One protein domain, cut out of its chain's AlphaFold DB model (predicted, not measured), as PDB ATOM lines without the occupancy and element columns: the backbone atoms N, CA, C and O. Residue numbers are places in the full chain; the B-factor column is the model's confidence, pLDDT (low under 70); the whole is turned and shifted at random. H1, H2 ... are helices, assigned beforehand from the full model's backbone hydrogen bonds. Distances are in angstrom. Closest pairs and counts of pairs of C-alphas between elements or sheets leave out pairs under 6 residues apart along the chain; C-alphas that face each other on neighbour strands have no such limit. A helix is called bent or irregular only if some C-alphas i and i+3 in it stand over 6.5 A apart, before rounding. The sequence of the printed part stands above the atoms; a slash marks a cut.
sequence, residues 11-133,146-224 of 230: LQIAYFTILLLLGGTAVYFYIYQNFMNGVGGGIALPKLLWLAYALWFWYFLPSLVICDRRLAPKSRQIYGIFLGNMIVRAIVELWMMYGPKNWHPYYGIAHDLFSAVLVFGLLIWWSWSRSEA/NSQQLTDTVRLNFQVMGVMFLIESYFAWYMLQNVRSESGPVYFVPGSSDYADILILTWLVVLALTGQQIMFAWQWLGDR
ATOM      1  N   LEU A  11      64.389 128.436 192.596       90.81
ATOM      2  CA  LEU A  11      63.026 127.927 192.392       90.81
ATOM      3  C   LEU A  11      62.047 128.447 193.458       90.81
ATOM      4  O   LEU A  11      60.938 128.839 193.117       90.81
ATOM      5  N   GLN A  12      62.461 128.481 194.730       91.38
ATOM      6  CA  GLN A  12      61.641 129.026 195.820       91.38
ATOM      7  C   GLN A  12      61.430 130.532 195.645       91.38
ATOM      8  O   GLN A  12      60.311 131.010 195.800       91.38
ATOM      9  N   ILE A  13      62.482 131.268 195.270       93.12
ATOM     10  CA  ILE A  13      62.370 132.702 194.969       93.12
ATOM     11  C   ILE A  13      61.365 132.916 193.834       93.12
ATOM     12  O   ILE A  13      60.441 133.705 193.984       93.12
ATOM     13  N   ALA A  14      61.499 132.186 192.723       95.75
ATOM     14  CA  ALA A  14      60.574 132.294 191.597       95.75
ATOM     15  C   ALA A  14      59.128 131.964 192.001       95.75
ATOM     16  O   ALA A  14      58.217 132.712 191.658       95.75
ATOM     17  N   TYR A  15      58.926 130.895 192.778       95.94
ATOM     18  CA  TYR A  15      57.622 130.488 193.297       95.94
ATOM     19  C   TYR A  15      56.931 131.617 194.070       95.94
ATOM     20  O   TYR A  15      55.834 132.041 193.707       95.94
ATOM     21  N   PHE A  16      57.583 132.138 195.113       96.00
ATOM     22  CA  PHE A  16      56.986 133.168 195.964       96.00
ATOM     23  C   PHE A  16      56.840 134.506 195.239       96.00
ATOM     24  O   PHE A  16      55.838 135.189 195.437       96.00
ATOM     25  N   THR A  17      57.780 134.855 194.358       97.25
ATOM     26  CA  THR A  17      57.669 136.051 193.515       97.25
ATOM     27  C   THR A  17      56.452 135.971 192.602       97.25
ATOM     28  O   THR A  17      55.692 136.931 192.524       97.25
ATOM     29  N   ILE A  18      56.216 134.833 191.942       97.88
ATOM     30  CA  ILE A  18      55.041 134.673 191.081       97.88
ATOM     31  C   ILE A  18      53.750 134.759 191.898       97.88
ATOM     32  O   ILE A  18      52.829 135.447 191.470       97.88
ATOM     33  N   LEU A  19      53.677 134.120 193.071       97.25
ATOM     34  CA  LEU A  19      52.494 134.226 193.934       97.25
ATOM     35  C   LEU A  19      52.224 135.668 194.374       97.25
ATOM     36  O   LEU A  19      51.077 136.111 194.346       97.25
ATOM     37  N   LEU A  20      53.274 136.412 194.737       97.75
ATOM     38  CA  LEU A  20      53.162 137.823 195.099       97.75
ATOM     39  C   LEU A  20      52.633 138.654 193.923       97.75
ATOM     40  O   LEU A  20      51.715 139.452 194.100       97.75
ATOM     41  N   LEU A  21      53.188 138.448 192.725       97.94
ATOM     42  CA  LEU A  21      52.767 139.153 191.516       97.94
ATOM     43  C   LEU A  21      51.327 138.805 191.134       97.94
ATOM     44  O   LEU A  21      50.541 139.711 190.893       97.94
ATOM     45  N   LEU A  22      50.952 137.523 191.152       97.31
ATOM     46  CA  LEU A  22      49.579 137.078 190.902       97.31
ATOM     47  C   LEU A  22      48.593 137.696 191.894       97.31
ATOM     48  O   LEU A  22      47.552 138.199 191.479       97.31
ATOM     49  N   GLY A  23      48.928 137.703 193.187       97.19
ATOM     50  CA  GLY A  23      48.113 138.342 194.218       97.19
ATOM     51  C   GLY A  23      47.962 139.846 193.982       97.19
ATOM     52  O   GLY A  23      46.847 140.365 194.004       97.19
ATOM     53  N   GLY A  24      49.064 140.540 193.681       97.81
ATOM     54  CA  GLY A  24      49.055 141.966 193.355       97.81
ATOM     55  C   GLY A  24      48.220 142.285 192.111       97.81
ATOM     56  O   GLY A  24      47.389 143.192 192.139       97.81
ATOM     57  N   THR A  25      48.378 141.506 191.038       97.19
ATOM     58  CA  THR A  25      47.589 141.651 189.809       97.19
ATOM     59  C   THR A  25      46.114 141.342 190.047       97.19
ATOM     60  O   THR A  25      45.270 142.062 189.523       97.19
ATOM     61  N   ALA A  26      45.774 140.341 190.863       97.06
ATOM     62  CA  ALA A  26      44.389 140.037 191.213       97.06
ATOM     63  C   ALA A  26      43.736 141.193 191.988       97.06
ATOM     64  O   ALA A  26      42.629 141.604 191.649       97.06
ATOM     65  N   VAL A  27      44.431 141.771 192.975       97.31
ATOM     66  CA  VAL A  27      43.943 142.952 193.711       97.31
ATOM     67  C   VAL A  27      43.728 144.132 192.765       97.31
ATOM     68  O   VAL A  27      42.658 144.739 192.773       97.31
ATOM     69  N   TYR A  28      44.711 144.430 191.912       97.06
ATOM     70  CA  TYR A  28      44.583 145.486 190.911       97.06
ATOM     71  C   TYR A  28      43.391 145.241 189.973       97.06
ATOM     72  O   TYR A  28      42.579 146.140 189.758       97.06
ATOM     73  N   PHE A  29      43.244 144.017 189.462       96.31
ATOM     74  CA  PHE A  29      42.164 143.649 188.551       96.31
ATOM     75  C   PHE A  29      40.787 143.737 189.218       96.31
ATOM     76  O   PHE A  29      39.844 144.223 188.602       96.31
ATOM     77  N   TYR A  30      40.673 143.348 190.491       96.31
ATOM     78  CA  TYR A  30      39.444 143.519 191.267       96.31
ATOM     79  C   TYR A  30      39.046 144.987 191.389       96.31
ATOM     80  O   TYR A  30      37.871 145.320 191.217       96.31
ATOM     81  N   ILE A  31      40.019 145.861 191.671       95.88
ATOM     82  CA  ILE A  31      39.780 147.301 191.775       95.88
ATOM     83  C   ILE A  31      39.336 147.855 190.419       95.88
ATOM     84  O   ILE A  31      38.330 148.558 190.332       95.88
ATOM     85  N   TYR A  32      40.060 147.501 189.358       94.94
ATOM     86  CA  TYR A  32      39.761 147.930 187.997       94.94
ATOM     87  C   TYR A  32      38.349 147.510 187.558       94.94
ATOM     88  O   TYR A  32      37.573 148.343 187.094       94.94
ATOM     89  N   GLN A  33      37.970 146.247 187.766       93.62
ATOM     90  CA  GLN A  33      36.659 145.753 187.341       93.62
ATOM     91  C   GLN A  33      35.502 146.350 188.148       93.62
ATOM     92  O   GLN A  33      34.508 146.778 187.566       93.62
ATOM     93  N   ASN A  34      35.621 146.420 189.477       94.38
ATOM     94  CA  ASN A  34      34.494 146.808 190.330       94.38
ATOM     95  C   ASN A  34      34.360 148.322 190.555       94.38
ATOM     96  O   ASN A  34      33.269 148.776 190.888       94.38
ATOM     97  N   PHE A  35      35.430 149.105 190.381       93.81
ATOM     98  CA  PHE A  35      35.401 150.552 190.641       93.81
ATOM     99  C   PHE A  35      35.717 151.418 189.419       93.81
ATOM    100  O   PHE A  35      35.417 152.609 189.443       93.81
ATOM    101  N   MET A  36      36.306 150.859 188.356       92.06
ATOM    102  CA  MET A  36      36.676 151.621 187.151       92.06
ATOM    103  C   MET A  36      35.856 151.238 185.912       92.06
ATOM    104  O   MET A  36      36.215 151.646 184.810       92.06
ATOM    105  N   ASN A  37      34.754 150.495 186.080       84.44
ATOM    106  CA  ASN A  37      33.889 150.023 184.989       84.44
ATOM    107  C   ASN A  37      34.677 149.295 183.889       84.44
ATOM    108  O   ASN A  37      34.552 149.601 182.700       84.44
ATOM    109  N   GLY A  38      35.527 148.352 184.302       85.00
ATOM    110  CA  GLY A  38      36.301 147.531 183.380       85.00
ATOM    111  C   GLY A  38      35.420 146.747 182.399       85.00
ATOM    112  O   GLY A  38      34.244 146.459 182.641       85.00
ATOM    113  N   VAL A  39      36.006 146.398 181.251       84.88
ATOM    114  CA  VAL A  39      35.331 145.570 180.243       84.88
ATOM    115  C   VAL A  39      35.004 144.204 180.847       84.88
ATOM    116  O   VAL A  39      35.881 143.543 181.406       84.88
ATOM    117  N   GLY A  40      33.747 143.784 180.696       83.00
ATOM    118  CA  GLY A  40      33.204 142.547 181.256       83.00
ATOM    119  C   GLY A  40      32.455 142.703 182.580       83.00
ATOM    120  O   GLY A  40      31.846 141.734 183.034       83.00
ATOM    121  N   GLY A  41      32.432 143.910 183.154       88.38
ATOM    122  CA  GLY A  41      31.635 144.241 184.332       88.38
ATOM    123  C   GLY A  41      32.238 143.764 185.656       88.38
ATOM    124  O   GLY A  41      33.371 143.287 185.727       88.38
ATOM    125  N   GLY A  42      31.461 143.915 186.730       91.31
ATOM    126  CA  GLY A  42      31.896 143.570 188.084       91.31
ATOM    127  C   GLY A  42      32.234 142.085 188.240       91.31
ATOM    128  O   GLY A  42      31.566 141.215 187.682       91.31
ATOM    129  N   ILE A  43      33.252 141.793 189.050       94.62
ATOM    130  CA  ILE A  43      33.725 140.431 189.318       94.62
ATOM    131  C   ILE A  43      33.637 140.116 190.808       94.62
ATOM    132  O   ILE A  43      34.168 140.839 191.654       94.62
ATOM    133  N   ALA A  44      32.993 138.998 191.132       95.94
ATOM    134  CA  ALA A  44      32.944 138.479 192.488       95.94
ATOM    135  C   ALA A  44      34.320 137.971 192.954       95.94
ATOM    136  O   ALA A  44      35.055 137.323 192.203       95.94
ATOM    137  N   LEU A  45      34.633 138.174 194.236       96.44
ATOM    138  CA  LEU A  45      35.893 137.735 194.842       96.44
ATOM    139  C   LEU A  45      36.240 136.243 194.617       96.44
ATOM    140  O   LEU A  45      37.373 135.974 194.216       96.44
ATOM    141  N   PRO A  46      35.338 135.255 194.802       97.25
ATOM    142  CA  PRO A  46      35.701 133.857 194.551       97.25
ATOM    143  C   PRO A  46      36.048 133.585 193.083       97.25
ATOM    144  O   PRO A  46      36.923 132.770 192.810       97.25
ATOM    145  N   LYS A  47      35.423 134.288 192.129       96.19
ATOM    146  CA  LYS A  47      35.739 134.153 190.699       96.19
ATOM    147  C   LYS A  47      37.081 134.779 190.345       96.19
ATOM    148  O   LYS A  47      37.828 134.203 189.561       96.19
ATOM    149  N   LEU A  48      37.425 135.898 190.977       97.38
ATOM    150  CA  LEU A  48      38.763 136.473 190.884       97.38
ATOM    151  C   LEU A  48      39.833 135.490 191.383       97.38
ATOM    152  O   LEU A  48      40.835 135.269 190.705       97.38
ATOM    153  N   LEU A  49      39.623 134.892 192.559       97.69
ATOM    154  CA  LEU A  49      40.565 133.922 193.127       97.69
ATOM    155  C   LEU A  49      40.675 132.670 192.258       97.69
ATOM    156  O   LEU A  49      41.776 132.180 192.030       97.69
ATOM    157  N   TRP A  50      39.552 132.183 191.733       98.00
ATOM    158  CA  TRP A  50      39.538 131.097 190.763       98.00
ATOM    159  C   TRP A  50      40.371 131.422 189.515       98.00
ATOM    160  O   TRP A  50      41.199 130.605 189.124       98.00
ATOM    161  N   LEU A  51      40.240 132.626 188.946       96.38
ATOM    162  CA  LEU A  51      41.050 133.062 187.802       96.38
ATOM    163  C   LEU A  51      42.549 133.100 188.140       96.38
ATOM    164  O   LEU A  51      43.378 132.643 187.352       96.38
ATOM    165  N   ALA A  52      42.908 133.597 189.326       97.81
ATOM    166  CA  ALA A  52      44.291 133.571 189.795       97.81
ATOM    167  C   ALA A  52      44.819 132.130 189.920       97.81
ATOM    168  O   ALA A  52      45.945 131.846 189.508       97.81
ATOM    169  N   TYR A  53      43.992 131.206 190.418       97.94
ATOM    170  CA  TYR A  53      44.323 129.785 190.472       97.94
ATOM    171  C   TYR A  53      44.438 129.147 189.088       97.94
ATOM    172  O   TYR A  53      45.373 128.384 188.868       97.94
ATOM    173  N   ALA A  54      43.558 129.470 188.145       97.62
ATOM    174  CA  ALA A  54      43.654 129.000 186.769       97.62
ATOM    175  C   ALA A  54      44.998 129.413 186.145       97.62
ATOM    176  O   ALA A  54      45.731 128.569 185.630       97.62
ATOM    177  N   LEU A  55      45.399 130.682 186.289       98.06
ATOM    178  CA  LEU A  55      46.709 131.155 185.829       98.06
ATOM    179  C   LEU A  55      47.867 130.430 186.525       98.06
ATOM    180  O   LEU A  55      48.826 130.000 185.876       98.06
ATOM    181  N   TRP A  56      47.772 130.275 187.845       98.38
ATOM    182  CA  TRP A  56      48.771 129.579 188.644       98.38
ATOM    183  C   TRP A  56      48.963 128.128 188.191       98.38
ATOM    184  O   TRP A  56      50.067 127.744 187.804       98.38
ATOM    185  N   PHE A  57      47.894 127.335 188.196       98.38
ATOM    186  CA  PHE A  57      47.932 125.910 187.890       98.38
ATOM    187  C   PHE A  57      48.210 125.625 186.419       98.38
ATOM    188  O   PHE A  57      48.856 124.626 186.121       98.38
ATOM    189  N   TRP A  58      47.731 126.454 185.493       98.38
ATOM    190  CA  TRP A  58      47.818 126.132 184.070       98.38
ATOM    191  C   TRP A  58      49.058 126.687 183.371       98.38
ATOM    192  O   TRP A  58      49.467 126.132 182.354       98.38
ATOM    193  N   TYR A  59      49.700 127.724 183.921       98.19
ATOM    194  CA  TYR A  59      50.864 128.353 183.288       98.19
ATOM    195  C   TYR A  59      52.090 128.362 184.194       98.19
ATOM    196  O   TYR A  59      53.130 127.784 183.859       98.19
ATOM    197  N   PHE A  60      51.982 129.005 185.353       98.31
ATOM    198  CA  PHE A  60      53.154 129.295 186.174       98.31
ATOM    199  C   PHE A  60      53.710 128.056 186.867       98.31
ATOM    200  O   PHE A  60      54.901 127.767 186.753       98.31
ATOM    201  N   LEU A  61      52.855 127.289 187.538       97.50
ATOM    202  CA  LEU A  61      53.270 126.086 188.238       97.50
ATOM    203  C   LEU A  61      53.860 125.033 187.278       97.50
ATOM    204  O   LEU A  61      54.957 124.547 187.558       97.50
ATOM    205  N   PRO A  62      53.250 124.735 186.111       98.12
ATOM    206  CA  PRO A  62      53.860 123.887 185.092       98.12
ATOM    207  C   PRO A  62      55.240 124.356 184.651       98.12
ATOM    208  O   PRO A  62      56.162 123.547 184.582       98.12
ATOM    209  N   SER A  63      55.406 125.658 184.415       97.75
ATOM    210  CA  SER A  63      56.696 126.237 184.026       97.75
ATOM    211  C   SER A  63      57.768 125.985 185.088       97.75
ATOM    212  O   SER A  63      58.883 125.574 184.769       97.75
ATOM    213  N   LEU A  64      57.426 126.160 186.367       97.31
ATOM    214  CA  LEU A  64      58.352 125.897 187.468       97.31
ATOM    215  C   LEU A  64      58.673 124.398 187.618       97.31
ATOM    216  O   LEU A  64      59.828 124.044 187.851       97.31
ATOM    217  N   VAL A  65      57.681 123.517 187.445       96.25
ATOM    218  CA  VAL A  65      57.860 122.053 187.478       96.25
ATOM    219  C   VAL A  65      58.775 121.581 186.342       96.25
ATOM    220  O   VAL A  65      59.668 120.767 186.570       96.25
ATOM    221  N   ILE A  66      58.627 122.130 185.133       97.12
ATOM    222  CA  ILE A  66      59.515 121.842 183.991       97.12
ATOM    223  C   ILE A  66      60.959 122.273 184.292       97.12
ATOM    224  O   ILE A  66      61.903 121.599 183.887       97.12
ATOM    225  N   CYS A  67      61.158 123.364 185.028       95.31
ATOM    226  CA  CYS A  67      62.489 123.834 185.414       95.31
ATOM    227  C   CYS A  67      63.134 123.015 186.549       95.31
ATOM    228  O   CYS A  67      64.332 123.168 186.811       95.31
ATOM    229  N   ASP A  68      62.388 122.139 187.232       93.19
ATOM    230  CA  ASP A  68      62.907 121.379 188.366       93.19
ATOM    231  C   ASP A  68      63.740 120.168 187.919       93.19
ATOM    232  O   ASP A  68      63.236 119.121 187.500       93.19
ATOM    233  N   ARG A  69      65.067 120.292 188.044       90.88
ATOM    234  CA  ARG A  69      66.018 119.242 187.649       90.88
ATOM    235  C   ARG A  69      65.933 117.966 188.489       90.88
ATOM    236  O   ARG A  69      66.419 116.942 188.021       90.88
ATOM    237  N   ARG A  70      65.297 118.014 189.667       88.62
ATOM    238  CA  ARG A  70      65.065 116.839 190.528       88.62
ATOM    239  C   ARG A  70      64.094 115.839 189.901       88.62
ATOM    240  O   ARG A  70      64.137 114.657 190.218       88.62
ATOM    241  N   LEU A  71      63.212 116.311 189.021       90.50
ATOM    242  CA  LEU A  71      62.199 115.480 188.385       90.50
ATOM    243  C   LEU A  71      62.761 114.727 187.181       90.50
ATOM    244  O   LEU A  71      63.567 115.257 186.406       90.50
ATOM    245  N   ALA A  72      62.260 113.508 186.981       90.81
ATOM    246  CA  ALA A  72      62.580 112.706 185.812       90.81
ATOM    247  C   ALA A  72      62.226 113.457 184.508       90.81
ATOM    248  O   ALA A  72      61.204 114.154 184.454       90.81
ATOM    249  N   PRO A  73      63.009 113.287 183.422       93.56
ATOM    250  CA  PRO A  73      62.746 113.950 182.144       93.56
ATOM    251  C   PRO A  73      61.323 113.736 181.621       93.56
ATOM    252  O   PRO A  73      60.720 114.663 181.088       93.56
ATOM    253  N   LYS A  74      60.760 112.541 181.838       93.88
ATOM    254  CA  LYS A  74      59.395 112.185 181.442       93.88
ATOM    255  C   LYS A  74      58.327 113.037 182.133       93.88
ATOM    256  O   LYS A  74      57.415 113.519 181.469       93.88
ATOM    257  N   SER A  75      58.462 113.265 183.439       94.25
ATOM    258  CA  SER A  75      57.549 114.110 184.220       94.25
ATOM    259  C   SER A  75      57.545 115.540 183.680       94.25
ATOM    260  O   SER A  75      56.490 116.125 183.448       94.25
ATOM    261  N   ARG A  76      58.738 116.079 183.395       96.38
ATOM    262  CA  ARG A  76      58.895 117.411 182.793       96.38
ATOM    263  C   ARG A  76      58.315 117.474 181.384       96.38
ATOM    264  O   ARG A  76      57.679 118.461 181.041       96.38
ATOM    265  N   GLN A  77      58.492 116.424 180.581       97.81
ATOM    266  CA  GLN A  77      57.917 116.333 179.237       97.81
ATOM    267  C   GLN A  77      56.386 116.378 179.276       97.81
ATOM    268  O   GLN A  77      55.786 117.097 178.486       97.81
ATOM    269  N   ILE A  78      55.755 115.651 180.201       98.12
ATOM    270  CA  ILE A  78      54.294 115.647 180.371       98.12
ATOM    271  C   ILE A  78      53.779 117.050 180.700       98.12
ATOM    272  O   ILE A  78      52.872 117.546 180.032       98.12
ATOM    273  N   TYR A  79      54.407 117.718 181.669       98.44
ATOM    274  CA  TYR A  79      54.087 119.106 181.993       98.44
ATOM    275  C   TYR A  79      54.359 120.061 180.822       98.44
ATOM    276  O   TYR A  79      53.593 120.997 180.615       98.44
ATOM    277  N   GLY A  80      55.403 119.810 180.028       98.50
ATOM    278  CA  GLY A  80      55.725 120.581 178.826       98.50
ATOM    279  C   GLY A  80      54.673 120.456 177.725       98.50
ATOM    280  O   GLY A  80      54.273 121.467 177.158       98.50
ATOM    281  N   ILE A  81      54.177 119.242 177.458       98.62
ATOM    282  CA  ILE A  81      53.083 119.009 176.500       98.62
ATOM    283  C   ILE A  81      51.823 119.745 176.961       98.62
ATOM    284  O   ILE A  81      51.193 120.453 176.176       98.62
ATOM    285  N   PHE A  82      51.486 119.621 178.246       98.56
ATOM    286  CA  PHE A  82      50.357 120.331 178.835       98.56
ATOM    287  C   PHE A  82      50.499 121.859 178.716       98.56
ATOM    288  O   PHE A  82      49.574 122.531 178.266       98.56
ATOM    289  N   LEU A  83      51.660 122.413 179.075       98.62
ATOM    290  CA  LEU A  83      51.909 123.851 178.989       98.62
ATOM    291  C   LEU A  83      51.832 124.346 177.539       98.62
ATOM    292  O   LEU A  83      51.267 125.407 177.287       98.62
ATOM    293  N   GLY A  84      52.336 123.560 176.583       98.50
ATOM    294  CA  GLY A  84      52.193 123.842 175.155       98.50
ATOM    295  C   GLY A  84      50.726 123.982 174.738       98.50
ATOM    296  O   GLY A  84      50.371 124.967 174.094       98.50
ATOM    297  N   ASN A  85      49.861 123.062 175.178       98.38
ATOM    298  CA  ASN A  85      48.414 123.164 174.964       98.38
ATOM    299  C   ASN A  85      47.829 124.462 175.556       98.38
ATOM    300  O   ASN A  85      47.087 125.170 174.877       98.38
ATOM    301  N   MET A  86      48.208 124.823 176.785       98.31
ATOM    302  CA  MET A  86      47.701 126.039 177.432       98.31
ATOM    303  C   MET A  86      48.178 127.331 176.763       98.31
ATOM    304  O   MET A  86      47.418 128.298 176.685       98.31
ATOM    305  N   ILE A  87      49.409 127.367 176.249       98.19
ATOM    306  CA  ILE A  87      49.926 128.512 175.489       98.19
ATOM    307  C   ILE A  87      49.158 128.668 174.174       98.19
ATOM    308  O   ILE A  87      48.725 129.774 173.855       98.19
ATOM    309  N   VAL A  88      48.942 127.573 173.436       97.69
ATOM    310  CA  VAL A  88      48.152 127.602 172.193       97.69
ATOM    311  C   VAL A  88      46.739 128.106 172.474       97.69
ATOM    312  O   VAL A  88      46.275 129.012 171.784       97.69
ATOM    313  N   ARG A  89      46.090 127.595 173.528       96.19
ATOM    314  CA  ARG A  89      44.778 128.075 173.974       96.19
ATOM    315  C   ARG A  89      44.786 129.578 174.252       96.19
ATOM    316  O   ARG A  89      43.946 130.285 173.710       96.19
ATOM    317  N   ALA A  90      45.738 130.071 175.050       95.75
ATOM    318  CA  ALA A  90      45.832 131.497 175.367       95.75
ATOM    319  C   ALA A  90      45.943 132.351 174.101       95.75
ATOM    320  O   ALA A  90      45.225 133.335 173.968       95.75
ATOM    321  N   ILE A  91      46.805 131.965 173.155       96.94
ATOM    322  CA  ILE A  91      46.986 132.701 171.899       96.94
ATOM    323  C   ILE A  91      45.682 132.727 171.094       96.94
ATOM    324  O   ILE A  91      45.253 133.800 170.672       96.94
ATOM    325  N   VAL A  92      45.050 131.566 170.895       96.06
ATOM    326  CA  VAL A  92      43.823 131.443 170.094       96.06
ATOM    327  C   VAL A  92      42.673 132.213 170.738       96.06
ATOM    328  O   VAL A  92      42.040 133.031 170.073       96.06
ATOM    329  N   GLU A  93      42.420 132.009 172.028       94.62
ATOM    330  CA  GLU A  93      41.286 132.631 172.706       94.62
ATOM    331  C   GLU A  93      41.468 134.141 172.888       94.62
ATOM    332  O   GLU A  93      40.533 134.892 172.613       94.62
ATOM    333  N   LEU A  94      42.664 134.617 173.262       93.25
ATOM    334  CA  LEU A  94      42.934 136.057 173.340       93.25
ATOM    335  C   LEU A  94      42.792 136.716 171.970       93.25
ATOM    336  O   LEU A  94      42.208 137.798 171.866       93.25
ATOM    337  N   TRP A  95      43.280 136.060 170.912       94.56
ATOM    338  CA  TRP A  95      43.074 136.551 169.559       94.56
ATOM    339  C   TRP A  95      41.583 136.645 169.244       94.56
ATOM    340  O   TRP A  95      41.153 137.716 168.844       94.56
ATOM    341  N   MET A  96      40.779 135.610 169.505       92.56
ATOM    342  CA  MET A  96      39.329 135.624 169.256       92.56
ATOM    343  C   MET A  96      38.568 136.675 170.078       92.56
ATOM    344  O   MET A  96      37.626 137.278 169.562       92.56
ATOM    345  N   MET A  97      38.957 136.916 171.336       89.88
ATOM    346  CA  MET A  97      38.302 137.900 172.208       89.88
ATOM    347  C   MET A  97      38.607 139.343 171.791       89.88
ATOM    348  O   MET A  97      37.699 140.173 171.768       89.88
ATOM    349  N   TYR A  98      39.866 139.651 171.458       88.44
ATOM    350  CA  TYR A  98      40.317 141.033 171.239       88.44
ATOM    351  C   TYR A  98      40.512 141.410 169.765       88.44
ATOM    352  O   TYR A  98      40.438 142.590 169.429       88.44
ATOM    353  N   GLY A  99      40.741 140.431 168.888       91.62
ATOM    354  CA  GLY A  99      40.895 140.607 167.444       91.62
ATOM    355  C   GLY A  99      39.543 140.641 166.722       91.62
ATOM    356  O   GLY A  99      38.919 141.700 166.663       91.62
ATOM    357  N   PRO A 100      39.056 139.512 166.167       91.62
ATOM    358  CA  PRO A 100      37.793 139.466 165.438       91.62
ATOM    359  C   PRO A 100      36.552 139.531 166.343       91.62
ATOM    360  O   PRO A 100      35.446 139.639 165.821       91.62
ATOM    361  N   LYS A 101      36.708 139.476 167.679       87.75
ATOM    362  CA  LYS A 101      35.616 139.526 168.675       87.75
ATOM    363  C   LYS A 101      34.533 138.463 168.448       87.75
ATOM    364  O   LYS A 101      33.359 138.693 168.721       87.75
ATOM    365  N   ASN A 102      34.932 137.297 167.945       90.50
ATOM    366  CA  ASN A 102      34.053 136.166 167.636       90.50
ATOM    367  C   ASN A 102      34.144 135.043 168.682       90.50
ATOM    368  O   ASN A 102      33.679 133.929 168.438       90.50
ATOM    369  N   TRP A 103      34.782 135.313 169.825       91.56
ATOM    370  CA  TRP A 103      34.858 134.351 170.913       91.56
ATOM    371  C   TRP A 103      33.461 134.034 171.455       91.56
ATOM    372  O   TRP A 103      32.620 134.916 171.626       91.56
ATOM    373  N   HIS A 104      33.238 132.755 171.734       89.38
ATOM    374  CA  HIS A 104      31.995 132.221 172.269       89.38
ATOM    375  C   HIS A 104      32.320 131.205 173.376       89.38
ATOM    376  O   HIS A 104      33.238 130.401 173.182       89.38
ATOM    377  N   PRO A 105      31.545 131.144 174.476       90.75
ATOM    378  CA  PRO A 105      31.792 130.216 175.588       90.75
ATOM    379  C   PRO A 105      31.942 128.738 175.203       90.75
ATOM    380  O   PRO A 105      32.662 127.993 175.863       90.75
ATOM    381  N   TYR A 106      31.313 128.307 174.105       92.12
ATOM    382  CA  TYR A 106      31.459 126.944 173.576       92.12
ATOM    383  C   TYR A 106      32.909 126.591 173.231       92.12
ATOM    384  O   TYR A 106      33.302 125.443 173.423       92.12
ATOM    385  N   TYR A 107      33.707 127.553 172.755       93.25
ATOM    386  CA  TYR A 107      35.125 127.320 172.480       93.25
ATOM    387  C   TYR A 107      35.902 127.074 173.773       93.25
ATOM    388  O   TYR A 107      36.678 126.124 173.830       93.25
ATOM    389  N   GLY A 108      35.630 127.860 174.821       94.12
ATOM    390  CA  GLY A 108      36.220 127.656 176.146       94.12
ATOM    391  C   GLY A 108      35.899 126.266 176.700       94.12
ATOM    392  O   GLY A 108      36.814 125.506 177.004       94.12
ATOM    393  N   ILE A 109      34.616 125.881 176.697       96.19
ATOM    394  CA  ILE A 109      34.165 124.553 177.154       96.19
ATOM    395  C   ILE A 109      34.833 123.433 176.343       96.19
ATOM    396  O   ILE A 109      35.318 122.455 176.911       96.19
ATOM    397  N   ALA A 110      34.887 123.554 175.013       97.00
ATOM    398  CA  ALA A 110      35.520 122.546 174.167       97.00
ATOM    399  C   ALA A 110      37.021 122.397 174.474       97.00
ATOM    400  O   ALA A 110      37.521 121.274 174.569       97.00
ATOM    401  N   HIS A 111      37.731 123.511 174.675       96.44
ATOM    402  CA  HIS A 111      39.140 123.496 175.062       96.44
ATOM    403  C   HIS A 111      39.363 122.928 176.463       96.44
ATOM    404  O   HIS A 111      40.337 122.198 176.660       96.44
ATOM    405  N   ASP A 112      38.481 123.211 177.420       97.69
ATOM    406  CA  ASP A 112      38.552 122.643 178.766       97.69
ATOM    407  C   ASP A 112      38.380 121.120 178.727       97.69
ATOM    408  O   ASP A 112      39.222 120.389 179.250       97.69
ATOM    409  N   LEU A 113      37.360 120.618 178.023       98.38
ATOM    410  CA  LEU A 113      37.138 119.178 177.859       98.38
ATOM    411  C   LEU A 113      38.306 118.496 177.139       98.38
ATOM    412  O   LEU A 113      38.776 117.445 177.582       98.38
ATOM    413  N   PHE A 114      38.823 119.107 176.069       98.31
ATOM    414  CA  PHE A 114      40.022 118.618 175.387       98.31
ATOM    415  C   PHE A 114      41.228 118.560 176.335       98.31
ATOM    416  O   PHE A 114      41.934 117.552 176.380       98.31
ATOM    417  N   SER A 115      41.442 119.608 177.131       98.44
ATOM    418  CA  SER A 115      42.559 119.696 178.077       98.44
ATOM    419  C   SER A 115      42.429 118.674 179.207       98.44
ATOM    420  O   SER A 115      43.425 118.065 179.592       98.44
ATOM    421  N   ALA A 116      41.212 118.411 179.690       98.38
ATOM    422  CA  ALA A 116      40.943 117.346 180.651       98.38
ATOM    423  C   ALA A 116      41.309 115.972 180.069       98.38
ATOM    424  O   ALA A 116      42.070 115.223 180.685       98.38
ATOM    425  N   VAL A 117      40.836 115.661 178.856       98.56
ATOM    426  CA  VAL A 117      41.168 114.410 178.151       98.56
ATOM    427  C   VAL A 117      42.677 114.279 177.951       98.56
ATOM    428  O   VAL A 117      43.239 113.219 178.227       98.56
ATOM    429  N   LEU A 118      43.350 115.357 177.540       98.56
ATOM    430  CA  LEU A 118      44.802 115.392 177.392       98.56
ATOM    431  C   LEU A 118      45.505 115.075 178.720       98.56
ATOM    432  O   LEU A 118      46.378 114.211 178.752       98.56
ATOM    433  N   VAL A 119      45.116 115.725 179.821       98.44
ATOM    434  CA  VAL A 119      45.708 115.492 181.148       98.44
ATOM    435  C   VAL A 119      45.524 114.039 181.588       98.44
ATOM    436  O   VAL A 119      46.498 113.394 181.982       98.44
ATOM    437  N   PHE A 120      44.314 113.484 181.484       98.44
ATOM    438  CA  PHE A 120      44.064 112.093 181.870       98.44
ATOM    439  C   PHE A 120      44.789 111.094 180.962       98.44
ATOM    440  O   PHE A 120      45.373 110.131 181.463       98.44
ATOM    441  N   GLY A 121      44.855 111.351 179.654       98.44
ATOM    442  CA  GLY A 121      45.650 110.554 178.720       98.44
ATOM    443  C   GLY A 121      47.143 110.571 179.067       98.44
ATOM    444  O   GLY A 121      47.782 109.519 179.128       98.44
ATOM    445  N   LEU A 122      47.695 111.744 179.389       98.31
ATOM    446  CA  LEU A 122      49.083 111.889 179.833       98.31
ATOM    447  C   LEU A 122      49.342 111.194 181.180       98.31
ATOM    448  O   LEU A 122      50.421 110.640 181.376       98.31
ATOM    449  N   LEU A 123      48.369 111.169 182.096       97.75
ATOM    450  CA  LEU A 123      48.460 110.435 183.366       97.75
ATOM    451  C   LEU A 123      48.486 108.916 183.169       97.75
ATOM    452  O   LEU A 123      49.248 108.230 183.857       97.75
ATOM    453  N   ILE A 124      47.681 108.397 182.236       97.31
ATOM    454  CA  ILE A 124      47.694 106.981 181.846       97.31
ATOM    455  C   ILE A 124      49.051 106.647 181.222       97.31
ATOM    456  O   ILE A 124      49.721 105.711 181.664       97.31
ATOM    457  N   TRP A 125      49.522 107.480 180.292       96.19
ATOM    458  CA  TRP A 125      50.840 107.315 179.682       96.19
ATOM    459  C   TRP A 125      51.968 107.332 180.719       96.19
ATOM    460  O   TRP A 125      52.865 106.490 180.672       96.19
ATOM    461  N   TRP A 126      51.895 108.231 181.709       95.38
ATOM    462  CA  TRP A 126      52.836 108.266 182.830       95.38
ATOM    463  C   TRP A 126      52.826 106.942 183.601       95.38
ATOM    464  O   TRP A 126      53.890 106.396 183.898       95.38
ATOM    465  N   SER A 127      51.645 106.408 183.934       92.75
ATOM    466  CA  SER A 127      51.553 105.148 184.679       92.75
ATOM    467  C   SER A 127      52.162 103.968 183.928       92.75
ATOM    468  O   SER A 127      52.920 103.214 184.533       92.75
ATOM    469  N   TRP A 128      51.920 103.860 182.620       90.00
ATOM    470  CA  TRP A 128      52.456 102.767 181.805       90.00
ATOM    471  C   TRP A 128      53.984 102.801 181.740       90.00
ATOM    472  O   TRP A 128      54.632 101.790 181.997       90.00
ATOM    473  N   SER A 129      54.573 103.983 181.529       86.88
ATOM    474  CA  SER A 129      56.035 104.131 181.506       86.88
ATOM    475  C   SER A 129      56.706 103.793 182.846       86.88
ATOM    476  O   SER A 129      57.879 103.429 182.863       86.88
ATOM    477  N   ARG A 130      56.001 103.919 183.982       80.62
ATOM    478  CA  ARG A 130      56.546 103.516 185.290       80.62
ATOM    479  C   ARG A 130      56.556 102.003 185.469       80.62
ATOM    480  O   ARG A 130      57.557 101.476 185.941       80.62
ATOM    481  N   SER A 131      55.487 101.317 185.068       77.94
ATOM    482  CA  SER A 131      55.396  99.858 185.175       77.94
ATOM    483  C   SER A 131      56.528  99.151 184.420       77.94
ATOM    484  O   SER A 131      57.142  98.230 184.953       77.94
ATOM    485  N   GLU A 132      56.881  99.627 183.225       74.69
ATOM    486  CA  GLU A 132      57.998  99.080 182.436       74.69
ATOM    487  C   GLU A 132      59.353  99.228 183.151       74.69
ATOM    488  O   GLU A 132      60.154  98.289 183.183       74.69
ATOM    489  N   ALA A 133      59.588 100.379 183.791       70.38
ATOM    490  CA  ALA A 133      60.825 100.669 184.514       70.38
ATOM    491  C   ALA A 133      60.970  99.855 185.815       70.38
ATOM    492  O   ALA A 133      62.069  99.418 186.150       70.38
ATOM    493  N   ASN A 146      62.471 109.598 198.787       76.19
ATOM    494  CA  ASN A 146      62.186 111.021 198.555       76.19
ATOM    495  C   ASN A 146      61.873 111.310 197.077       76.19
ATOM    496  O   ASN A 146      60.956 112.063 196.758       76.19
ATOM    497  N   SER A 147      62.598 110.671 196.153       79.19
ATOM    498  CA  SER A 147      62.386 110.847 194.707       79.19
ATOM    499  C   SER A 147      61.003 110.357 194.261       79.19
ATOM    500  O   SER A 147      60.355 110.970 193.404       79.19
ATOM    501  N   GLN A 148      60.537 109.257 194.856       84.75
ATOM    502  CA  GLN A 148      59.211 108.704 194.610       84.75
ATOM    503  C   GLN A 148      58.118 109.604 195.199       84.75
ATOM    504  O   GLN A 148      57.178 109.946 194.481       84.75
ATOM    505  N   GLN A 149      58.275 110.052 196.449       88.25
ATOM    506  CA  GLN A 149      57.333 110.968 197.096       88.25
ATOM    507  C   GLN A 149      57.150 112.253 196.279       88.25
ATOM    508  O   GLN A 149      56.026 112.613 195.940       88.25
ATOM    509  N   LEU A 150      58.252 112.888 195.871       90.38
ATOM    510  CA  LEU A 150      58.242 114.068 195.008       90.38
ATOM    511  C   LEU A 150      57.488 113.819 193.688       90.38
ATOM    512  O   LEU A 150      56.695 114.652 193.236       90.38
ATOM    513  N   THR A 151      57.722 112.663 193.064       91.38
ATOM    514  CA  THR A 151      57.049 112.269 191.817       91.38
ATOM    515  C   THR A 151      55.542 112.114 192.017       91.38
ATOM    516  O   THR A 151      54.760 112.559 191.173       91.38
ATOM    517  N   ASP A 152      55.124 111.515 193.129       92.75
ATOM    518  CA  ASP A 152      53.713 111.304 193.441       92.75
ATOM    519  C   ASP A 152      53.006 112.617 193.816       92.75
ATOM    520  O   ASP A 152      51.898 112.858 193.337       92.75
ATOM    521  N   THR A 153      53.673 113.525 194.537       95.12
ATOM    522  CA  THR A 153      53.189 114.891 194.807       95.12
ATOM    523  C   THR A 153      52.927 115.665 193.511       95.12
ATOM    524  O   THR A 153      51.856 116.252 193.335       95.12
ATOM    525  N   VAL A 154      53.870 115.645 192.563       95.94
ATOM    526  CA  VAL A 154      53.714 116.317 191.260       95.94
ATOM    527  C   VAL A 154      52.620 115.658 190.419       95.94
ATOM    528  O   VAL A 154      51.827 116.352 189.785       95.94
ATOM    529  N   ARG A 155      52.498 114.329 190.453       96.50
ATOM    530  CA  ARG A 155      51.413 113.630 189.758       96.50
ATOM    531  C   ARG A 155      50.035 113.971 190.322       96.50
ATOM    532  O   ARG A 155      49.117 114.189 189.534       96.50
ATOM    533  N   LEU A 156      49.882 114.020 191.645       96.81
ATOM    534  CA  LEU A 156      48.623 114.409 192.284       96.81
ATOM    535  C   LEU A 156      48.229 115.830 191.873       96.81
ATOM    536  O   LEU A 156      47.088 116.079 191.499       96.81
ATOM    537  N   ASN A 157      49.190 116.752 191.871       97.81
ATOM    538  CA  ASN A 157      48.958 118.112 191.404       97.81
ATOM    539  C   ASN A 157      48.487 118.147 189.937       97.81
ATOM    540  O   ASN A 157      47.549 118.863 189.601       97.81
ATOM    541  N   PHE A 158      49.071 117.315 189.071       98.25
ATOM    542  CA  PHE A 158      48.633 117.186 187.680       98.25
ATOM    543  C   PHE A 158      47.216 116.594 187.545       98.25
ATOM    544  O   PHE A 158      46.448 117.015 186.686       98.25
ATOM    545  N   GLN A 159      46.825 115.660 188.420       98.25
ATOM    546  CA  GLN A 159      45.444 115.157 188.490       98.25
ATOM    547  C   GLN A 159      44.455 116.256 188.877       98.25
ATOM    548  O   GLN A 159      43.411 116.390 188.239       98.25
ATOM    549  N   VAL A 160      44.800 117.068 189.881       98.31
ATOM    550  CA  VAL A 160      43.988 118.216 190.309       98.31
ATOM    551  C   VAL A 160      43.773 119.180 189.144       98.31
ATOM    552  O   VAL A 160      42.643 119.591 188.908       98.31
ATOM    553  N   MET A 161      44.810 119.459 188.346       97.88
ATOM    554  CA  MET A 161      44.681 120.283 187.135       97.88
ATOM    555  C   MET A 161      43.675 119.707 186.131       97.88
ATOM    556  O   MET A 161      42.888 120.457 185.563       97.88
ATOM    557  N   GLY A 162      43.663 118.385 185.934       98.00
ATOM    558  CA  GLY A 162      42.676 117.712 185.081       98.00
ATOM    559  C   GLY A 162      41.244 117.901 185.582       98.00
ATOM    560  O   GLY A 162      40.349 118.219 184.801       98.00
ATOM    561  N   VAL A 163      41.033 117.776 186.895       98.38
ATOM    562  CA  VAL A 163      39.726 118.015 187.532       98.38
ATOM    563  C   VAL A 163      39.311 119.486 187.429       98.38
ATOM    564  O   VAL A 163      38.138 119.766 187.188       98.38
ATOM    565  N   MET A 164      40.253 120.430 187.540       98.31
ATOM    566  CA  MET A 164      39.964 121.860 187.392       98.31
ATOM    567  C   MET A 164      39.339 122.198 186.035       98.31
ATOM    568  O   MET A 164      38.439 123.028 186.004       98.31
ATOM    569  N   PHE A 165      39.737 121.544 184.936       98.44
ATOM    570  CA  PHE A 165      39.101 121.765 183.628       98.44
ATOM    571  C   PHE A 165      37.644 121.302 183.580       98.44
ATOM    572  O   PHE A 165      36.811 121.946 182.945       98.44
ATOM    573  N   LEU A 166      37.310 120.205 184.263       98.19
ATOM    574  CA  LEU A 166      35.924 119.738 184.346       98.19
ATOM    575  C   LEU A 166      35.063 120.726 185.143       98.19
ATOM    576  O   LEU A 166      33.934 121.021 184.756       98.19
ATOM    577  N   ILE A 167      35.622 121.270 186.227       97.94
ATOM    578  CA  ILE A 167      34.973 122.316 187.024       97.94
ATOM    579  C   ILE A 167      34.815 123.601 186.201       97.94
ATOM    580  O   ILE A 167      33.731 124.180 186.203       97.94
ATOM    581  N   GLU A 168      35.843 124.016 185.454       97.25
ATOM    582  CA  GLU A 168      35.758 125.198 184.587       97.25
ATOM    583  C   GLU A 168      34.704 125.024 183.497       97.25
ATOM    584  O   GLU A 168      33.884 125.914 183.292       97.25
ATOM    585  N   SER A 169      34.640 123.844 182.874       97.06
ATOM    586  CA  SER A 169      33.614 123.524 181.874       97.06
ATOM    587  C   SER A 169      32.206 123.712 182.445       97.06
ATOM    588  O   SER A 169      31.331 124.279 181.789       97.06
ATOM    589  N   TYR A 170      31.988 123.270 183.689       96.56
ATOM    590  CA  TYR A 170      30.725 123.472 184.392       96.56
ATOM    591  C   TYR A 170      30.465 124.955 184.698       96.56
ATOM    592  O   TYR A 170      29.356 125.440 184.476       96.56
ATOM    593  N   PHE A 171      31.474 125.699 185.162       95.56
ATOM    594  CA  PHE A 171      31.354 127.139 185.412       95.56
ATOM    595  C   PHE A 171      31.020 127.924 184.142       95.56
ATOM    596  O   PHE A 171      30.116 128.759 184.170       95.56
ATOM    597  N   ALA A 172      31.699 127.636 183.035       93.81
ATOM    598  CA  ALA A 172      31.454 128.256 181.742       93.81
ATOM    599  C   ALA A 172      30.055 127.912 181.210       93.81
ATOM    600  O   ALA A 172      29.342 128.797 180.733       93.81
ATOM    601  N   TRP A 173      29.617 126.657 181.353       94.94
ATOM    602  CA  TRP A 173      28.254 126.252 181.004       94.94
ATOM    603  C   TRP A 173      27.202 126.985 181.846       94.94
ATOM    604  O   TRP A 173      26.241 127.514 181.293       94.94
ATOM    605  N   TYR A 174      27.399 127.090 183.163       93.88
ATOM    606  CA  TYR A 174      26.503 127.854 184.032       93.88
ATOM    607  C   TYR A 174      26.422 129.321 183.594       93.88
ATOM    608  O   TYR A 174      25.329 129.879 183.484       93.88
ATOM    609  N   MET A 175      27.573 129.944 183.315       91.00
ATOM    610  CA  MET A 175      27.645 131.334 182.867       91.00
ATOM    611  C   MET A 175      26.933 131.547 181.534       91.00
ATOM    612  O   MET A 175      26.257 132.555 181.371       91.00
ATOM    613  N   LEU A 176      27.038 130.598 180.603       90.31
ATOM    614  CA  LEU A 176      26.334 130.641 179.322       90.31
ATOM    615  C   LEU A 176      24.805 130.671 179.491       90.31
ATOM    616  O   LEU A 176      24.123 131.320 178.703       90.31
ATOM    617  N   GLN A 177      24.265 129.971 180.491       89.75
ATOM    618  CA  GLN A 177      22.816 129.879 180.706       89.75
ATOM    619  C   GLN A 177      22.259 131.029 181.556       89.75
ATOM    620  O   GLN A 177      21.127 131.455 181.342       89.75
ATOM    621  N   ASN A 178      23.037 131.521 182.526       89.31
ATOM    622  CA  ASN A 178      22.513 132.375 183.597       89.31
ATOM    623  C   ASN A 178      23.066 133.802 183.594       89.31
ATOM    624  O   ASN A 178      22.451 134.684 184.188       89.31
ATOM    625  N   VAL A 179      24.201 134.061 182.941       85.19
ATOM    626  CA  VAL A 179      24.845 135.381 182.961       85.19
ATOM    627  C   VAL A 179      24.684 136.038 181.599       85.19
ATOM    628  O   VAL A 179      25.170 135.542 180.585       85.19
ATOM    629  N   ARG A 180      23.999 137.182 181.568       77.56
ATOM    630  CA  ARG A 180      23.846 137.976 180.345       77.56
ATOM    631  C   ARG A 180      25.032 138.921 180.193       77.56
ATOM    632  O   ARG A 180      25.365 139.643 181.126       77.56
ATOM    633  N   SER A 181      25.638 138.938 179.008       70.44
ATOM    634  CA  SER A 181      26.624 139.957 178.651       70.44
ATOM    635  C   SER A 181      25.952 141.099 177.897       70.44
ATOM    636  O   SER A 181      25.380 140.888 176.830       70.44
ATOM    637  N   GLU A 182      26.057 142.313 178.432       66.62
ATOM    638  CA  GLU A 182      25.613 143.538 177.753       66.62
ATOM    639  C   GLU A 182      26.746 144.217 176.960       66.62
ATOM    640  O   GLU A 182      26.488 145.093 176.140       66.62
ATOM    641  N   SER A 183      28.008 143.817 177.181       66.31
ATOM    642  CA  SER A 183      29.200 144.562 176.731       66.31
ATOM    643  C   SER A 183      30.158 143.783 175.816       66.31
ATOM    644  O   SER A 183      31.210 144.306 175.441       66.31
ATOM    645  N   GLY A 184      29.789 142.569 175.388       72.75
ATOM    646  CA  GLY A 184      30.519 141.803 174.370       72.75
ATOM    647  C   GLY A 184      30.950 140.397 174.815       72.75
ATOM    648  O   GLY A 184      30.338 139.818 175.708       72.75
ATOM    649  N   PRO A 185      31.982 139.802 174.191       77.75
ATOM    650  CA  PRO A 185      32.346 138.402 174.428       77.75
ATOM    651  C   PRO A 185      32.996 138.149 175.798       77.75
ATOM    652  O   PRO A 185      33.051 137.006 176.240       77.75
ATOM    653  N   VAL A 186      33.479 139.197 176.471       79.38
ATOM    654  CA  VAL A 186      34.102 139.119 177.799       79.38
ATOM    655  C   VAL A 186      33.089 139.573 178.840       79.38
ATOM    656  O   VAL A 186      32.578 140.685 178.738       79.38
ATOM    657  N   TYR A 187      32.813 138.728 179.829       84.94
ATOM    658  CA  TYR A 187      31.903 139.027 180.932       84.94
ATOM    659  C   TYR A 187      32.253 138.199 182.174       84.94
ATOM    660  O   TYR A 187      32.774 137.088 182.063       84.94
ATOM    661  N   PHE A 188      31.968 138.739 183.359       89.56
ATOM    662  CA  PHE A 188      32.253 138.101 184.646       89.56
ATOM    663  C   PHE A 188      30.980 137.877 185.465       89.56
ATOM    664  O   PHE A 188      29.949 138.502 185.226       89.56
ATOM    665  N   VAL A 189      31.050 136.967 186.443       89.88
ATOM    666  CA  VAL A 189      29.965 136.792 187.420       89.88
ATOM    667  C   VAL A 189      30.110 137.867 188.504       89.88
ATOM    668  O   VAL A 189      31.128 137.860 189.215       89.88
ATOM    669  N   PRO A 190      29.129 138.771 188.664       90.94
ATOM    670  CA  PRO A 190      29.172 139.800 189.693       90.94
ATOM    671  C   PRO A 190      28.854 139.210 191.072       90.94
ATOM    672  O   PRO A 190      28.307 138.116 191.200       90.94
ATOM    673  N   GLY A 191      29.177 139.949 192.133       88.62
ATOM    674  CA  GLY A 191      28.919 139.544 193.521       88.62
ATOM    675  C   GLY A 191      27.464 139.698 193.982       88.62
ATOM    676  O   GLY A 191      27.255 140.026 195.147       88.62
ATOM    677  N   SER A 192      26.472 139.540 193.096       88.94
ATOM    678  CA  SER A 192      25.051 139.639 193.461       88.94
ATOM    679  C   SER A 192      24.515 138.322 194.033       88.94
ATOM    680  O   SER A 192      25.056 137.242 193.784       88.94
ATOM    681  N   SER A 193      23.427 138.406 194.806       89.56
ATOM    682  CA  SER A 193      22.756 137.240 195.399       89.56
ATOM    683  C   SER A 193      22.175 136.278 194.364       89.56
ATOM    684  O   SER A 193      21.998 135.102 194.671       89.56
ATOM    685  N   ASP A 194      21.919 136.754 193.145       90.38
ATOM    686  CA  ASP A 194      21.347 135.955 192.055       90.38
ATOM    687  C   ASP A 194      22.276 134.815 191.613       90.38
ATOM    688  O   ASP A 194      21.817 133.829 191.048       90.38
ATOM    689  N   TYR A 195      23.573 134.930 191.916       92.88
ATOM    690  CA  TYR A 195      24.606 133.949 191.581       92.88
ATOM    691  C   TYR A 195      25.160 133.237 192.827       92.88
ATOM    692  O   TYR A 195      26.272 132.704 192.812       92.88
ATOM    693  N   ALA A 196      24.437 133.266 193.951       93.06
ATOM    694  CA  ALA A 196      24.941 132.749 195.224       93.06
ATOM    695  C   ALA A 196      25.377 131.275 195.142       93.06
ATOM    696  O   ALA A 196      26.401 130.904 195.715       93.06
ATOM    697  N   ASP A 197      24.650 130.451 194.394       93.31
ATOM    698  CA  ASP A 197      24.935 129.032 194.183       93.31
ATOM    699  C   ASP A 197      26.311 128.799 193.538       93.31
ATOM    700  O   ASP A 197      27.154 128.082 194.093       93.31
ATOM    701  N   ILE A 198      26.590 129.457 192.409       95.56
ATOM    702  CA  ILE A 198      27.864 129.315 191.702       95.56
ATOM    703  C   ILE A 198      29.016 129.928 192.502       95.56
ATOM    704  O   ILE A 198      30.139 129.416 192.462       95.56
ATOM    705  N   LEU A 199      28.763 130.998 193.260       96.69
ATOM    706  CA  LEU A 199      29.775 131.664 194.080       96.69
ATOM    707  C   LEU A 199      30.156 130.834 195.313       96.69
ATOM    708  O   LEU A 199      31.347 130.728 195.612       96.69
ATOM    709  N   ILE A 200      29.190 130.196 195.985       97.00
ATOM    710  CA  ILE A 200      29.449 129.257 197.089       97.00
ATOM    711  C   ILE A 200      30.266 128.069 196.585       97.00
ATOM    712  O   ILE A 200      31.286 127.723 197.184       97.00
ATOM    713  N   LEU A 201      29.872 127.477 195.454       97.12
ATOM    714  CA  LEU A 201      30.625 126.375 194.862       97.12
ATOM    715  C   LEU A 201      32.056 126.799 194.503       97.12
ATOM    716  O   LEU A 201      33.009 126.087 194.812       97.12
ATOM    717  N   THR A 202      32.221 127.984 193.910       97.62
ATOM    718  CA  THR A 202      33.549 128.523 193.579       97.62
ATOM    719  C   THR A 202      34.403 128.701 194.841       97.62
ATOM    720  O   THR A 202      35.576 128.337 194.828       97.62
ATOM    721  N   TRP A 203      33.833 129.181 195.953       98.06
ATOM    722  CA  TRP A 203      34.541 129.269 197.236       98.06
ATOM    723  C   TRP A 203      35.022 127.914 197.746       98.06
ATOM    724  O   TRP A 203      36.188 127.791 198.119       98.06
ATOM    725  N   LEU A 204      34.152 126.901 197.747       98.25
ATOM    726  CA  LEU A 204      34.513 125.553 198.193       98.25
ATOM    727  C   LEU A 204      35.694 125.004 197.389       98.25
ATOM    728  O   LEU A 204      36.650 124.480 197.962       98.25
ATOM    729  N   VAL A 205      35.660 125.189 196.068       98.19
ATOM    730  CA  VAL A 205      36.747 124.769 195.184       98.19
ATOM    731  C   VAL A 205      38.027 125.559 195.471       98.19
ATOM    732  O   VAL A 205      39.083 124.957 195.643       98.19
ATOM    733  N   VAL A 206      37.959 126.888 195.591       98.25
ATOM    734  CA  VAL A 206      39.123 127.740 195.904       98.25
ATOM    735  C   VAL A 206      39.764 127.359 197.241       98.25
ATOM    736  O   VAL A 206      40.991 127.292 197.335       98.25
ATOM    737  N   LEU A 207      38.970 127.068 198.272       98.38
ATOM    738  CA  LEU A 207      39.478 126.621 199.572       98.38
ATOM    739  C   LEU A 207      40.169 125.256 199.464       98.38
ATOM    740  O   LEU A 207      41.272 125.089 199.988       98.38
ATOM    741  N   ALA A 208      39.571 124.310 198.735       98.25
ATOM    742  CA  ALA A 208      40.172 123.002 198.490       98.25
ATOM    743  C   ALA A 208      41.501 123.114 197.722       98.25
ATOM    744  O   ALA A 208      42.498 122.511 198.124       98.25
ATOM    745  N   LEU A 209      41.549 123.938 196.668       98.12
ATOM    746  CA  LEU A 209      42.772 124.216 195.910       98.12
ATOM    747  C   LEU A 209      43.835 124.894 196.775       98.12
ATOM    748  O   LEU A 209      45.008 124.552 196.675       98.12
ATOM    749  N   THR A 210      43.434 125.803 197.666       97.94
ATOM    750  CA  THR A 210      44.355 126.461 198.601       97.94
ATOM    751  C   THR A 210      44.996 125.454 199.547       97.94
ATOM    752  O   THR A 210      46.221 125.419 199.668       97.94
ATOM    753  N   GLY A 211      44.195 124.588 200.174       97.94
ATOM    754  CA  GLY A 211      44.707 123.521 201.034       97.94
ATOM    755  C   GLY A 211      45.652 122.584 200.279       97.94
ATOM    756  O   GLY A 211      46.764 122.314 200.739       97.94
ATOM    757  N   GLN A 212      45.257 122.160 199.076       97.19
ATOM    758  CA  GLN A 212      46.087 121.303 198.235       97.19
ATOM    759  C   GLN A 212      47.401 121.982 197.821       97.19
ATOM    760  O   GLN A 212      48.441 121.326 197.849       97.19
ATOM    761  N   GLN A 213      47.395 123.277 197.493       96.88
ATOM    762  CA  GLN A 213      48.609 124.005 197.118       96.88
ATOM    763  C   GLN A 213      49.555 124.235 198.291       96.88
ATOM    764  O   GLN A 213      50.765 124.141 198.106       96.88
ATOM    765  N   ILE A 214      49.041 124.469 199.500       96.19
ATOM    766  CA  ILE A 214      49.880 124.541 200.701       96.19
ATOM    767  C   ILE A 214      50.592 123.201 200.919       96.19
ATOM    768  O   ILE A 214      51.811 123.174 201.102       96.19
ATOM    769  N   MET A 215      49.858 122.086 200.838       95.06
ATOM    770  CA  MET A 215      50.437 120.745 200.970       95.06
ATOM    771  C   MET A 215      51.461 120.452 199.868       95.06
ATOM    772  O   MET A 215      52.560 119.975 200.156       95.06
ATOM    773  N   PHE A 216      51.123 120.774 198.617       95.50
ATOM    774  CA  PHE A 216      52.012 120.609 197.472       95.50
ATOM    775  C   PHE A 216      53.296 121.422 197.642       95.50
ATOM    776  O   PHE A 216      54.382 120.867 197.514       95.50
ATOM    777  N   ALA A 217      53.196 122.710 197.978       94.44
ATOM    778  CA  ALA A 217      54.348 123.584 198.170       94.44
ATOM    779  C   ALA A 217      55.242 123.097 199.310       94.44
ATOM    780  O   ALA A 217      56.466 123.101 199.176       94.44
ATOM    781  N   TRP A 218      54.639 122.642 200.411       91.94
ATOM    782  CA  TRP A 218      55.380 122.136 201.556       91.94
ATOM    783  C   TRP A 218      56.181 120.881 201.210       91.94
ATOM    784  O   TRP A 218      57.372 120.832 201.500       91.94
ATOM    785  N   GLN A 219      55.577 119.912 200.519       91.25
ATOM    786  CA  GLN A 219      56.270 118.697 200.080       91.25
ATOM    787  C   GLN A 219      57.308 119.003 198.989       91.25
ATOM    788  O   GLN A 219      58.476 118.639 199.089       91.25
ATOM    789  N   TRP A 220      56.916 119.755 197.964       91.94
ATOM    790  CA  TRP A 220      57.752 120.007 196.796       91.94
ATOM    791  C   TRP A 220      58.972 120.892 197.090       91.94
ATOM    792  O   TRP A 220      60.074 120.644 196.575       91.94
ATOM    793  N   LEU A 221      58.795 121.941 197.898       90.12
ATOM    794  CA  LEU A 221      59.865 122.877 198.258       90.12
ATOM    795  C   LEU A 221      60.583 122.471 199.552       90.12
ATOM    796  O   LEU A 221      61.759 122.809 199.699       90.12
ATOM    797  N   GLY A 222      59.911 121.755 200.462       79.06
ATOM    798  CA  GLY A 222      60.457 121.309 201.748       79.06
ATOM    799  C   GLY A 222      61.567 120.269 201.618       79.06
ATOM    800  O   GLY A 222      62.552 120.360 202.347       79.06
ATOM    801  N   ASP A 223      61.501 119.386 200.616       63.94
ATOM    802  CA  ASP A 223      62.551 118.391 200.329       63.94
ATOM    803  C   ASP A 223      63.941 119.004 200.064       63.94
ATOM    804  O   ASP A 223      64.952 118.310 200.127       63.94
ATOM    805  N   ARG A 224      64.037 120.312 199.783       56.31
ATOM    806  CA  ARG A 224      65.336 120.995 199.636       56.31
ATOM    807  C   ARG A 224      66.033 121.275 200.968       56.31
ATOM    808  O   ARG A 224      67.245 121.465 200.971       56.31
TER     809      ARG A 224
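AT A GLANCE: This is residues 11 to 133 and 146 to 224 of the 230 residues of an uncharacterized protein of Cyanobacteria bacterium J007 (UniProt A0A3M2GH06). Five long helices, H2 to H6, form an elongated up-and-down bundle, each running against the one before it in the chain, and H1 packs along H2 on the bundle's side. The printed part has 202 residues with six named helices, H1 to H6 in order, and no named strand: all helix. It is compact, with a radius of gyration of the C-alphas of 17.8 A, and spans 55 by 31 by 30 A.

HOW THE PARTS SIT: H1, residues 11 to 35, and H2, residues 45 to 67, form a hairpin with closest C-alphas Leu 22 and Ala 52, 6.4 A apart. H2, the hub, has a kink of 29 degrees near residue 56 and is only just irregular, C-alphas 58 and 61 being 6.9 A apart. Its residues 58 to 67 alone touch H3, residues 73 to 98, in a hairpin at a steep tilt of 44 degrees; the closest C-alphas, Ile 66 and Arg 76, are 4.6 A apart. H3 and H4, residues 105 to 133, form a hairpin at a shallow tilt of 7 degrees, with closest C-alphas Ile 78 and Leu 122, 6.4 A apart. H4 touches H5, residues 146 to 178, with closest C-alphas Ala 116 and Gly 162, 4.8 A apart. H5 and H6, residues 193 to 224, form a hairpin with closest C-alphas Leu 150 and Trp 220, 6.2 A apart. H6 has a kink of 35 degrees near residue 200 and is irregular, C-alphas 194 and 197 being 8.1 A apart. Its residues 199 to 209 alone touch H2, which there runs the same way; the closest C-alphas, Pro 46 and Trp 203, are 5.4 A apart. H1 is apart from H3, H4 and H5. Every O i to N i+4 pair is within hydrogen-bond range in H1 and H3, against 17 of 19 in H2, 24 of 25 in H4, 28 of 29 in H5 and 25 of 28 in H6.

IN THESE COORDINATES: H1 begins at C-alpha 11 (63.026, 127.927, 192.392) and H6 ends at C-alpha 224 (65.336, 120.995, 199.636). From first to last C-alpha H1 measures 35.8 A, H2 31.5 A, H3 36.8 A, H4 42.4 A, H5 47.5 A and H6 45.8 A.

THE WHOLE: The C-alphas of Met 36 and Glu 132, the two farthest apart, are 56.9 A apart. Residues 134 to 145 are not printed; C-alphas 133 and 146 are 17.5 A apart across this cut. The link from H5 to H6, residues 179 to 192, is long. The pLDDT is under 70 at residues 182 to 183 and 223 to 224.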